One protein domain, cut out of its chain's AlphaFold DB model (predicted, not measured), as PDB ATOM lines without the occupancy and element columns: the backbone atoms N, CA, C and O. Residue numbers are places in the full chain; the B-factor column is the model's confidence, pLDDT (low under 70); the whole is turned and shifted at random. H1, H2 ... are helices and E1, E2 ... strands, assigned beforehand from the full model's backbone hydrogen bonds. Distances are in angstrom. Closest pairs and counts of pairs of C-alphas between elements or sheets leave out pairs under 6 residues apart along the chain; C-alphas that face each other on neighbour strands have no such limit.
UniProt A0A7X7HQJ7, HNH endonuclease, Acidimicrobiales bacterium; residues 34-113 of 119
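Overview. This is residues 34 to 113 of the 119 residues of the protein "HNH endonuclease" of Acidimicrobiales bacterium (UniProt A0A7X7HQJ7). With little regular structure, this is mostly loops round a small two-stranded hairpin, E1 and E2, in the middle, with H1 at one side, H2 at the other and the first residues, 34 to 41, beyond H1. The printed part has 80 residues, 30 in named elements, mixed, in the order H1, E1, E2, H2; the sheet E1 - E2 is antiparallel. It is compact, radius of gyration of the C-alphas 12.8 A, spanning 36 by 29 by 20 A.

Along the chain. Pass residues 34 to 54, then find C-alpha 55 at (-33.111, 17.446, -24.251), where H1, residues 55 to 64, begins its 14.5 A. E1 is residues 79 to 83 and E2 98 to 102. H2, residues 103 to 112, runs 14.6 A to C-alpha 112 at (-26.306, 14.107, 3.024).

Arrangement. In the hairpin, look for N 80 and O 101, 2.8 A apart. The closest C-alphas of H1 and E2, Leu 61 and Gln 99, are 7.1 A apart; those of E1 and H2, Leu 79 and Gly 103, 6.7 A. H1 and H2 are apart. In both, every O i to N i+4 pair is within hydrogen-bond range.

Size, cuts and confidence. The C-alphas of Thr 39 and Lys 111 are farthest apart, 38.5 A. The printed part has no cut. The links H1 to E1 and E1 to E2 are long. Residues 41 to 42 and 46 to 47 have pLDDT under 70.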
ATOM      1  N   LEU A  34     -35.135  10.302 -33.579       83.56
ATOM      2  CA  LEU A  34     -34.276   9.135 -33.393       83.56
ATOM      3  C   LEU A  34     -33.259   9.378 -32.273       83.56
ATOM      4  O   LEU A  34     -32.557  10.392 -32.256       83.56
ATOM      5  N   LEU A  35     -33.174   8.430 -31.341       80.44
ATOM      6  CA  LEU A  35     -32.110   8.343 -30.344       80.44
ATOM      7  C   LEU A  35     -31.150   7.236 -30.773       80.44
ATOM      8  O   LEU A  35     -31.410   6.054 -30.573       80.44
ATOM      9  N   ILE A  36     -30.046   7.633 -31.403       75.75
ATOM     10  CA  ILE A  36     -29.020   6.695 -31.863       75.75
ATOM     11  C   ILE A  36     -28.119   6.332 -30.683       75.75
ATOM     12  O   ILE A  36     -27.640   7.219 -29.965       75.75
ATOM     13  N   HIS A  37     -27.892   5.037 -30.507       73.81
ATOM     14  CA  HIS A  37     -26.912   4.486 -29.586       73.81
ATOM     15  C   HIS A  37     -25.666   4.038 -30.360       73.81
ATOM     16  O   HIS A  37     -25.738   3.806 -31.567       73.81
ATOM     17  N   ASP A  38     -24.530   3.933 -29.680       78.00
ATOM     18  CA  ASP A  38     -23.339   3.299 -30.236       78.00
ATOM     19  C   ASP A  38     -23.514   1.773 -30.371       78.00
ATOM     20  O   ASP A  38     -24.566   1.199 -30.067       78.00
ATOM     21  N   THR A  39     -22.462   1.089 -30.821       78.19
ATOM     22  CA  THR A  39     -22.460  -0.368 -31.012       78.19
ATOM     23  C   THR A  39     -22.659  -1.161 -29.717       78.19
ATOM     24  O   THR A  39     -22.999  -2.338 -29.780       78.19
ATOM     25  N   GLN A  40     -22.472  -0.538 -28.550       77.56
ATOM     26  CA  GLN A  40     -22.703  -1.121 -27.227       77.56
ATOM     27  C   GLN A  40     -24.057  -0.701 -26.626       77.56
ATOM     28  O   GLN A  40     -24.309  -0.939 -25.446       77.56
ATOM     29  N   ARG A  41     -24.950  -0.098 -27.425       68.38
ATOM     30  CA  ARG A  41     -26.246   0.452 -26.985       68.38
ATOM     31  C   ARG A  41     -26.106   1.575 -25.949       68.38
ATOM     32  O   ARG A  41     -27.045   1.869 -25.200       68.38
ATOM     33  N   GLN A  42     -24.962   2.258 -25.924       69.88
ATOM     34  CA  GLN A  42     -24.763   3.427 -25.082       69.88
ATOM     35  C   GLN A  42     -25.088   4.714 -25.849       69.88
ATOM     36  O   GLN A  42     -24.796   4.839 -27.039       69.88
ATOM     37  N   PRO A  43     -25.756   5.689 -25.224       70.25
ATOM     38  CA  PRO A  43     -26.084   6.941 -25.882       70.25
ATOM     39  C   PRO A  43     -24.849   7.843 -25.903       70.25
ATOM     40  O   PRO A  43     -24.139   7.972 -24.911       70.25
ATOM     41  N   ILE A  44     -24.614   8.507 -27.032       71.25
ATOM     42  CA  ILE A  44     -23.430   9.354 -27.216       71.25
ATOM     43  C   ILE A  44     -23.628  10.702 -26.501       71.25
ATOM     44  O   ILE A  44     -24.476  11.508 -26.905       71.25
ATOM     45  N   ASP A  45     -22.815  10.967 -25.477       74.19
ATOM     46  CA  ASP A  45     -22.779  12.238 -24.748       74.19
ATOM     47  C   ASP A  45     -21.930  13.287 -25.485       74.19
ATOM     48  O   ASP A  45     -20.705  13.232 -25.509       74.19
ATOM     49  N   ALA A  46     -22.583  14.290 -26.078       62.22
ATOM     50  CA  ALA A  46     -21.906  15.304 -26.895       62.22
ATOM     51  C   ALA A  46     -21.397  16.538 -26.114       62.22
ATOM     52  O   ALA A  46     -20.726  17.387 -26.697       62.22
ATOM     53  N   SER A  47     -21.744  16.716 -24.826       65.50
ATOM     54  CA  SER A  47     -21.427  17.963 -24.096       65.50
ATOM     55  C   SER A  47     -21.440  17.824 -22.554       65.50
ATOM     56  O   SER A  47     -22.374  18.311 -21.912       65.50
ATOM     57  N   PRO A  48     -20.384  17.276 -21.924       76.31
ATOM     58  CA  PRO A  48     -20.358  16.988 -20.481       76.31
ATOM     59  C   PRO A  48     -20.225  18.221 -19.565       76.31
ATOM     60  O   PRO A  48     -20.468  18.122 -18.366       76.31
ATOM     61  N   ARG A  49     -19.857  19.396 -20.099       79.81
ATOM     62  CA  ARG A  49     -19.507  20.605 -19.316       79.81
ATOM     63  C   ARG A  49     -20.677  21.538 -18.967       79.81
ATOM     64  O   ARG A  49     -20.452  22.669 -18.555       79.81
ATOM     65  N   ARG A  50     -21.928  21.138 -19.199       86.94
ATOM     66  CA  ARG A  50     -23.103  21.973 -18.888       86.94
ATOM     67  C   ARG A  50     -23.802  21.412 -17.670       86.94
ATOM     68  O   ARG A  50     -24.152  20.252 -17.714       86.94
ATOM     69  N   ARG A  51     -24.129  22.243 -16.676       90.06
ATOM     70  CA  ARG A  51     -24.827  21.794 -15.457       90.06
ATOM     71  C   ARG A  51     -26.133  21.043 -15.713       90.06
ATOM     72  O   ARG A  51     -26.474  20.155 -14.955       90.06
ATOM     73  N   HIS A  52     -26.915  21.421 -16.722       92.75
ATOM     74  CA  HIS A  52     -28.236  20.825 -16.931       92.75
ATOM     75  C   HIS A  52     -28.223  19.818 -18.084       92.75
ATOM     76  O   HIS A  52     -27.692  20.149 -19.151       92.75
ATOM     77  N   PRO A  53     -28.889  18.657 -17.929       92.38
ATOM     78  CA  PRO A  53     -29.016  17.679 -18.998       92.38
ATOM     79  C   PRO A  53     -29.669  18.282 -20.240       92.38
ATOM     80  O   PRO A  53     -30.676  19.002 -20.152       92.38
ATOM     81  N   THR A  54     -29.119  17.945 -21.402       89.88
ATOM     82  CA  THR A  54     -29.686  18.292 -22.708       89.88
ATOM     83  C   THR A  54     -31.041  17.611 -22.922       89.88
ATOM     84  O   THR A  54     -31.362  16.610 -22.285       89.88
ATOM     85  N   ARG A  55     -31.840  18.102 -23.882       87.88
ATOM     86  CA  ARG A  55     -33.111  17.446 -24.251       87.88
ATOM     87  C   ARG A  55     -32.926  15.976 -24.641       87.88
ATOM     88  O   ARG A  55     -33.777  15.161 -24.308       87.88
ATOM     89  N   ARG A  56     -31.824  15.639 -25.325       85.94
ATOM     90  CA  ARG A  56     -31.498  14.258 -25.705       85.94
ATOM     91  C   ARG A  56     -31.242  13.395 -24.471       85.94
ATOM     92  O   ARG A  56     -31.841  12.337 -24.363       85.94
ATOM     93  N   GLN A  57     -30.417  13.874 -23.539       90.00
ATOM     94  CA  GLN A  57     -30.112  13.140 -22.309       90.00
ATOM     95  C   GLN A  57     -31.366  12.913 -21.463       90.00
ATOM     96  O   GLN A  57     -31.610  11.797 -21.029       90.00
ATOM     97  N   ARG A  58     -32.219  13.936 -21.317       92.00
ATOM     98  CA  ARG A  58     -33.506  13.800 -20.615       92.00
ATOM     99  C   ARG A  58     -34.375  12.703 -21.216       92.00
ATOM    100  O   ARG A  58     -34.835  11.848 -20.481       92.00
ATOM    101  N   ARG A  59     -34.520  12.674 -22.548       89.81
ATOM    102  CA  ARG A  59     -35.296  11.629 -23.233       89.81
ATOM    103  C   ARG A  59     -34.732  10.228 -23.016       89.81
ATOM    104  O   ARG A  59     -35.514   9.293 -22.974       89.81
ATOM    105  N   VAL A  60     -33.412  10.078 -22.915       88.75
ATOM    106  CA  VAL A  60     -32.795   8.779 -22.620       88.75
ATOM    107  C   VAL A  60     -33.009   8.380 -21.156       88.75
ATOM    108  O   VAL A  60     -33.329   7.233 -20.881       88.75
ATOM    109  N   LEU A  61     -32.885   9.315 -20.214       91.56
ATOM    110  CA  LEU A  61     -33.159   9.041 -18.797       91.56
ATOM    111  C   LEU A  61     -34.632   8.681 -18.578       91.56
ATOM    112  O   LEU A  61     -34.936   7.715 -17.895       91.56
ATOM    113  N   ASP A  62     -35.546   9.422 -19.204       91.31
ATOM    114  CA  ASP A  62     -36.988   9.152 -19.178       91.31
ATOM    115  C   ASP A  62     -37.334   7.756 -19.724       91.31
ATOM    116  O   ASP A  62     -38.272   7.116 -19.263       91.31
ATOM    117  N   GLU A  63     -36.561   7.292 -20.705       87.81
ATOM    118  CA  GLU A  63     -36.693   5.983 -21.337       87.81
ATOM    119  C   GLU A  63     -36.171   4.865 -20.416       87.81
ATOM    120  O   GLU A  63     -36.865   3.865 -20.223       87.81
ATOM    121  N   ARG A  64     -34.983   5.029 -19.825       87.06
ATOM    122  CA  ARG A  64     -34.291   3.985 -19.044       87.06
ATOM    123  C   ARG A  64     -34.758   3.870 -17.595       87.06
ATOM    124  O   ARG A  64     -34.797   2.769 -17.056       87.06
ATOM    125  N   GLU A  65     -35.109   4.987 -16.970       90.25
ATOM    126  CA  GLU A  65     -35.306   5.097 -15.521       90.25
ATOM    127  C   GLU A  65     -36.727   5.572 -15.214       90.25
ATOM    128  O   GLU A  65     -36.966   6.744 -14.949       90.25
ATOM    129  N   HIS A  66     -37.714   4.687 -15.295       90.38
ATOM    130  CA  HIS A  66     -39.122   5.052 -15.083       90.38
ATOM    131  C   HIS A  66     -39.505   5.198 -13.598       90.38
ATOM    132  O   HIS A  66     -40.518   5.826 -13.293       90.38
ATOM    133  N   GLU A  67     -38.683   4.682 -12.682       94.38
ATOM    134  CA  GLU A  67     -38.844   4.800 -11.229       94.38
ATOM    135  C   GLU A  67     -37.707   5.617 -10.600       94.38
ATOM    136  O   GLU A  67     -36.634   5.792 -11.180       94.38
ATOM    137  N   CYS A  68     -37.948   6.121  -9.389       96.44
ATOM    138  CA  CYS A  68     -36.918   6.737  -8.560       96.44
ATOM    139  C   CYS A  68     -35.730   5.780  -8.365       96.44
ATOM    140  O   CYS A  68     -35.899   4.663  -7.891       96.44
ATOM    141  N   ALA A  69     -34.512   6.249  -8.634       96.75
ATOM    142  CA  ALA A  69     -33.291   5.461  -8.470       96.75
ATOM    143  C   ALA A  69     -32.918   5.179  -6.998       96.75
ATOM    144  O   ALA A  69     -31.978   4.428  -6.727       96.75
ATOM    145  N   HIS A  70     -33.612   5.786  -6.026       96.56
ATOM    146  CA  HIS A  70     -33.353   5.519  -4.614       96.56
ATOM    147  C   HIS A  70     -33.747   4.076  -4.254       96.56
ATOM    148  O   HIS A  70     -34.895   3.694  -4.490       96.56
ATOM    149  N   PRO A  71     -32.852   3.277  -3.637       95.75
ATOM    150  CA  PRO A  71     -33.159   1.895  -3.284       95.75
ATOM    151  C   PRO A  71     -34.436   1.766  -2.445       95.75
ATOM    152  O   PRO A  71     -34.545   2.354  -1.370       95.75
ATOM    153  N   GLY A  72     -35.395   0.977  -2.933       96.44
ATOM    154  CA  GLY A  72     -36.681   0.737  -2.265       96.44
ATOM    155  C   GLY A  72     -37.752   1.811  -2.498       96.44
ATOM    156  O   GLY A  72     -38.827   1.720  -1.909       96.44
ATOM    157  N   CYS A  73     -37.492   2.815  -3.339       97.00
ATOM    158  CA  CYS A  73     -38.491   3.789  -3.766       97.00
ATOM    159  C   CYS A  73     -39.058   3.404  -5.139       97.00
ATOM    160  O   CYS A  73     -38.302   3.162  -6.069       97.00
ATOM    161  N   HIS A  74     -40.386   3.412  -5.276       95.31
ATOM    162  CA  HIS A  74     -41.099   3.046  -6.514       95.31
ATOM    163  C   HIS A  74     -41.887   4.221  -7.105       95.31
ATOM    164  O   HIS A  74     -42.887   4.052  -7.801       95.31
ATOM    165  N   ALA A  75     -41.501   5.451  -6.761       95.50
ATOM    166  CA  ALA A  75     -42.160   6.630  -7.301       95.50
ATOM    167  C   ALA A  75     -41.896   6.727  -8.811       95.50
ATOM    168  O   ALA A  75     -40.742   6.740  -9.228       95.50
ATOM    169  N   THR A  76     -42.955   6.860  -9.608       94.44
ATOM    170  CA  THR A  76     -42.892   7.032 -11.074       94.44
ATOM    171  C   THR A  76     -43.238   8.456 -11.524       94.44
ATOM    172  O   THR A  76     -43.021   8.840 -12.671       94.44
ATOM    173  N   ALA A  77     -43.765   9.276 -10.611       91.00
ATOM    174  CA  ALA A  77     -44.230  10.628 -10.892       91.00
ATOM    175  C   ALA A  77     -43.323  11.695 -10.270       91.00
ATOM    176  O   ALA A  77     -42.722  11.502  -9.212       91.00
ATOM    177  N   PHE A  78     -43.281  12.865 -10.915       92.75
ATOM    178  CA  PHE A  78     -42.539  14.046 -10.451       92.75
ATOM    179  C   PHE A  78     -41.045  13.784 -10.191       92.75
ATOM    180  O   PHE A  78     -40.448  14.362  -9.276       92.75
ATOM    181  N   LEU A  79     -40.444  12.919 -11.011       95.56
ATOM    182  CA  LEU A  79     -39.016  12.636 -10.972       95.56
ATOM    183  C   LEU A  79     -38.199  13.831 -11.480       95.56
ATOM    184  O   LEU A  79     -38.584  14.537 -12.414       95.56
ATOM    185  N   GLN A  80     -37.058  14.056 -10.845       96.19
ATOM    186  CA  GLN A  80     -36.112  15.130 -11.118       96.19
ATOM    187  C   GLN A  80     -34.810  14.526 -11.639       96.19
ATOM    188  O   GLN A  80     -34.376  13.491 -11.143       96.19
ATOM    189  N   TYR A  81     -34.177  15.182 -12.613       96.75
ATOM    190  CA  TYR A  81     -32.840  14.795 -13.065       96.75
ATOM    191  C   TYR A  81     -31.799  15.321 -12.082       96.75
ATOM    192  O   TYR A  81     -31.763  16.523 -11.804       96.75
ATOM    193  N   ASP A  82     -30.956  14.427 -11.601       95.56
ATOM    194  CA  ASP A  82     -29.949  14.697 -10.587       95.56
ATOM    195  C   ASP A  82     -28.622  14.032 -10.972       95.56
ATOM    196  O   ASP A  82     -28.613  13.045 -11.706       95.56
ATOM    197  N   HIS A  83     -27.499  14.584 -10.511       95.44
ATOM    198  CA  HIS A  83     -26.192  13.967 -10.736       95.44
ATOM    199  C   HIS A  83     -25.844  12.999  -9.613       95.44
ATOM    200  O   HIS A  83     -25.968  13.364  -8.446       95.44
ATOM    201  N   ILE A  84     -25.327  11.816  -9.940       94.56
ATOM    202  CA  ILE A  84     -24.808  10.864  -8.946       94.56
ATOM    203  C   ILE A  84     -23.608  11.498  -8.227       94.56
ATOM    204  O   ILE A  84     -23.649  11.721  -7.015       94.56
ATOM    205  N   GLU A  85     -22.588  11.878  -8.995       92.69
ATOM    206  CA  GLU A  85     -21.479  12.729  -8.575       92.69
ATOM    207  C   GLU A  85     -21.841  14.202  -8.808       92.69
ATOM    208  O   GLU A  85     -22.109  14.590  -9.950       92.69
ATOM    209  N   PRO A  86     -21.839  15.052  -7.765       91.62
ATOM    210  CA  PRO A  86     -22.238  16.450  -7.880       91.62
ATOM    211  C   PRO A  86     -21.516  17.195  -9.006       91.62
ATOM    212  O   PRO A  86     -20.292  17.138  -9.118       91.62
ATOM    213  N   TYR A  87     -22.273  17.966  -9.795       90.69
ATOM    214  CA  TYR A  87     -21.708  18.789 -10.871       90.69
ATOM    215  C   TYR A  87     -20.597  19.738 -10.391       90.69
ATOM    216  O   TYR A  87     -19.627  19.970 -11.102       90.69
ATOM    217  N   ASP A  88     -20.738  20.268  -9.178       88.69
ATOM    218  CA  ASP A  88     -19.754  21.117  -8.506       88.69
ATOM    219  C   ASP A  88     -19.165  20.317  -7.329       88.69
ATOM    220  O   ASP A  88     -19.950  19.857  -6.488       88.69
ATOM    221  N   PRO A  89     -17.838  20.066  -7.276       86.19
ATOM    222  CA  PRO A  89     -16.757  20.757  -8.002       86.19
ATOM    223  C   PRO A  89     -16.335  20.202  -9.374       86.19
ATOM    224  O   PRO A  89     -15.377  20.718  -9.949       86.19
ATOM    225  N   GLY A  90     -16.993  19.184  -9.939       86.88
ATOM    226  CA  GLY A  90     -16.580  18.714 -11.272       86.88
ATOM    227  C   GLY A  90     -17.302  17.518 -11.885       86.88
ATOM    228  O   GLY A  90     -16.844  17.032 -12.920       86.88
ATOM    229  N   GLY A  91     -18.397  17.029 -11.295       90.50
ATOM    230  CA  GLY A  91     -19.153  15.903 -11.842       90.50
ATOM    231  C   GLY A  91     -19.630  16.181 -13.277       90.50
ATOM    232  O   GLY A  91     -20.274  17.205 -13.538       90.50
ATOM    233  N   PRO A  92     -19.337  15.301 -14.248       92.56
ATOM    234  CA  PRO A  92     -19.705  15.543 -15.634       92.56
ATOM    235  C   PRO A  92     -21.214  15.374 -15.829       92.56
ATOM    236  O   PRO A  92     -21.865  14.560 -15.181       92.56
ATOM    237  N   THR A  93     -21.794  16.110 -16.773       92.81
ATOM    238  CA  THR A  93     -23.192  15.895 -17.181       92.81
ATOM    239  C   THR A  93     -23.236  14.881 -18.314       92.81
ATOM    240  O   THR A  93     -23.362  15.234 -19.488       92.81
ATOM    241  N   THR A  94     -23.074  13.619 -17.936       92.19
ATOM    242  CA  THR A  94     -23.122  12.430 -18.797       92.19
ATOM    243  C   THR A  94     -24.251  11.521 -18.346       92.19
ATOM    244  O   THR A  94     -24.657  11.564 -17.189       92.19
ATOM    245  N   LEU A  95     -24.759  10.670 -19.231       90.81
ATOM    246  CA  LEU A  95     -25.844   9.748 -18.883       90.81
ATOM    247  C   LEU A  95     -25.447   8.752 -17.794       90.81
ATOM    248  O   LEU A  95     -26.290   8.381 -16.996       90.81
ATOM    249  N   ALA A  96     -24.167   8.386 -17.714       90.81
ATOM    250  CA  ALA A  96     -23.645   7.539 -16.643       90.81
ATOM    251  C   ALA A  96     -23.594   8.237 -15.270       90.81
ATOM    252  O   ALA A  96     -23.544   7.558 -14.252       90.81
ATOM    253  N   ASN A  97     -23.580   9.573 -15.240       93.56
ATOM    254  CA  ASN A  97     -23.552  10.358 -14.006       93.56
ATOM    255  C   ASN A  97     -24.895  11.046 -13.714       93.56
ATOM    256  O   ASN A  97     -24.997  11.841 -12.784       93.56
ATOM    257  N   LEU A  98     -25.923  10.792 -14.517       95.00
ATOM    258  CA  LEU A  98     -27.262  11.320 -14.303       95.00
ATOM    259  C   LEU A  98     -28.178  10.197 -13.831       95.00
ATOM    260  O   LEU A  98     -28.028   9.058 -14.249       95.00
ATOM    261  N   GLN A  99     -29.124  10.553 -12.974       95.88
ATOM    262  CA  GLN A  99     -30.155   9.667 -12.446       95.88
ATOM    263  C   GLN A  99     -31.482  10.421 -12.303       95.88
ATOM    264  O   GLN A  99     -31.517  11.661 -12.316       95.88
ATOM    265  N   ARG A 100     -32.581   9.688 -12.115       97.00
ATOM    266  CA  ARG A 100     -33.905  10.237 -11.788       97.00
ATOM    267  C   ARG A 100     -34.286   9.948 -10.335       97.00
ATOM    268  O   ARG A 100     -34.347   8.799  -9.913       97.00
ATOM    269  N   LEU A 101     -34.587  10.994  -9.562       97.38
ATOM    270  CA  LEU A 101     -35.016  10.887  -8.158       97.38
ATOM    271  C   LEU A 101     -36.347  11.598  -7.916       97.38
ATOM    272  O   LEU A 101     -36.615  12.648  -8.498       97.38
ATOM    273  N   CYS A 102     -37.171  11.078  -7.005       97.50
ATOM    274  CA  CYS A 102     -38.346  11.807  -6.536       97.50
ATOM    275  C   CYS A 102     -37.928  13.033  -5.701       97.50
ATOM    276  O   CYS A 102     -36.827  13.093  -5.149       97.50
ATOM    277  N   GLY A 103     -38.808  14.031  -5.577       97.38
ATOM    278  CA  GLY A 103     -38.504  15.257  -4.826       97.38
ATOM    279  C   GLY A 103     -38.011  15.032  -3.380       97.38
ATOM    280  O   GLY A 103     -37.051  15.694  -2.972       97.38
ATOM    281  N   PRO A 104     -38.647  14.151  -2.578       97.56
ATOM    282  CA  PRO A 104     -38.149  13.761  -1.256       97.56
ATOM    283  C   PRO A 104     -36.724  13.191  -1.262       97.56
ATOM    284  O   PRO A 104     -35.873  13.718  -0.542       97.56
ATOM    285  N   ASP A 105     -36.449  12.187  -2.098       97.88
ATOM    286  CA  ASP A 105     -35.148  11.505  -2.131       97.88
ATOM    287  C   ASP A 105     -34.042  12.415  -2.665       97.88
ATOM    288  O   ASP A 105     -32.944  12.444  -2.109       97.88
ATOM    289  N   ASN A 106     -34.350  13.243  -3.669       96.88
ATOM    290  CA  ASN A 106     -33.405  14.227  -4.186       96.88
ATOM    291  C   ASN A 106     -32.996  15.236  -3.097       96.88
ATOM    292  O   ASN A 106     -31.814  15.487  -2.862       96.88
ATOM    293  N   ARG A 107     -33.966  15.758  -2.330       95.81
ATOM    294  CA  ARG A 107     -33.672  16.628  -1.176       95.81
ATOM    295  C   ARG A 107     -32.881  15.909  -0.087       95.81
ATOM    296  O   ARG A 107     -32.027  16.530   0.543       95.81
ATOM    297  N   ALA A 108     -33.176  14.638   0.178       95.56
ATOM    298  CA  ALA A 108     -32.452  13.856   1.176       95.56
ATOM    299  C   ALA A 108     -30.989  13.626   0.765       95.56
ATOM    300  O   ALA A 108     -30.100  13.760   1.607       95.56
ATOM    301  N   LYS A 109     -30.731  13.345  -0.519       94.06
ATOM    302  CA  LYS A 109     -29.380  13.239  -1.086       94.06
ATOM    303  C   LYS A 109     -28.597  14.538  -0.914       94.06
ATOM    304  O   LYS A 109     -27.487  14.504  -0.391       94.06
ATOM    305  N   GLU A 110     -29.191  15.677  -1.266       88.94
ATOM    306  CA  GLU A 110     -28.539  16.986  -1.121       88.94
ATOM    307  C   GLU A 110     -28.159  17.297   0.336       88.94
ATOM    308  O   GLU A 110     -27.073  17.812   0.588       88.94
ATOM    309  N   LYS A 111     -29.002  16.929   1.313       89.06
ATOM    310  CA  LYS A 111     -28.703  17.111   2.748       89.06
ATOM    311  C   LYS A 111     -27.569  16.224   3.260       89.06
ATOM    312  O   LYS A 111     -26.893  16.601   4.210       89.06
ATOM    313  N   LYS A 112     -27.392  15.036   2.676       83.06
ATOM    314  CA  LYS A 112     -26.306  14.107   3.024       83.06
ATOM    315  C   LYS A 112     -24.977  14.498   2.374       83.06
ATOM    316  O   LYS A 112     -23.962  13.873   2.676       83.06
ATOM    317  N   ARG A 113     -24.967  15.497   1.483       74.19
ATOM    318  CA  ARG A 113     -23.740  15.948   0.833       74.19
ATOM    319  C   ARG A 113     -22.829  16.599   1.883       74.19
ATOM    320  O   ARG A 113     -23.277  17.522   2.567       74.19
TER     321      ARG A 113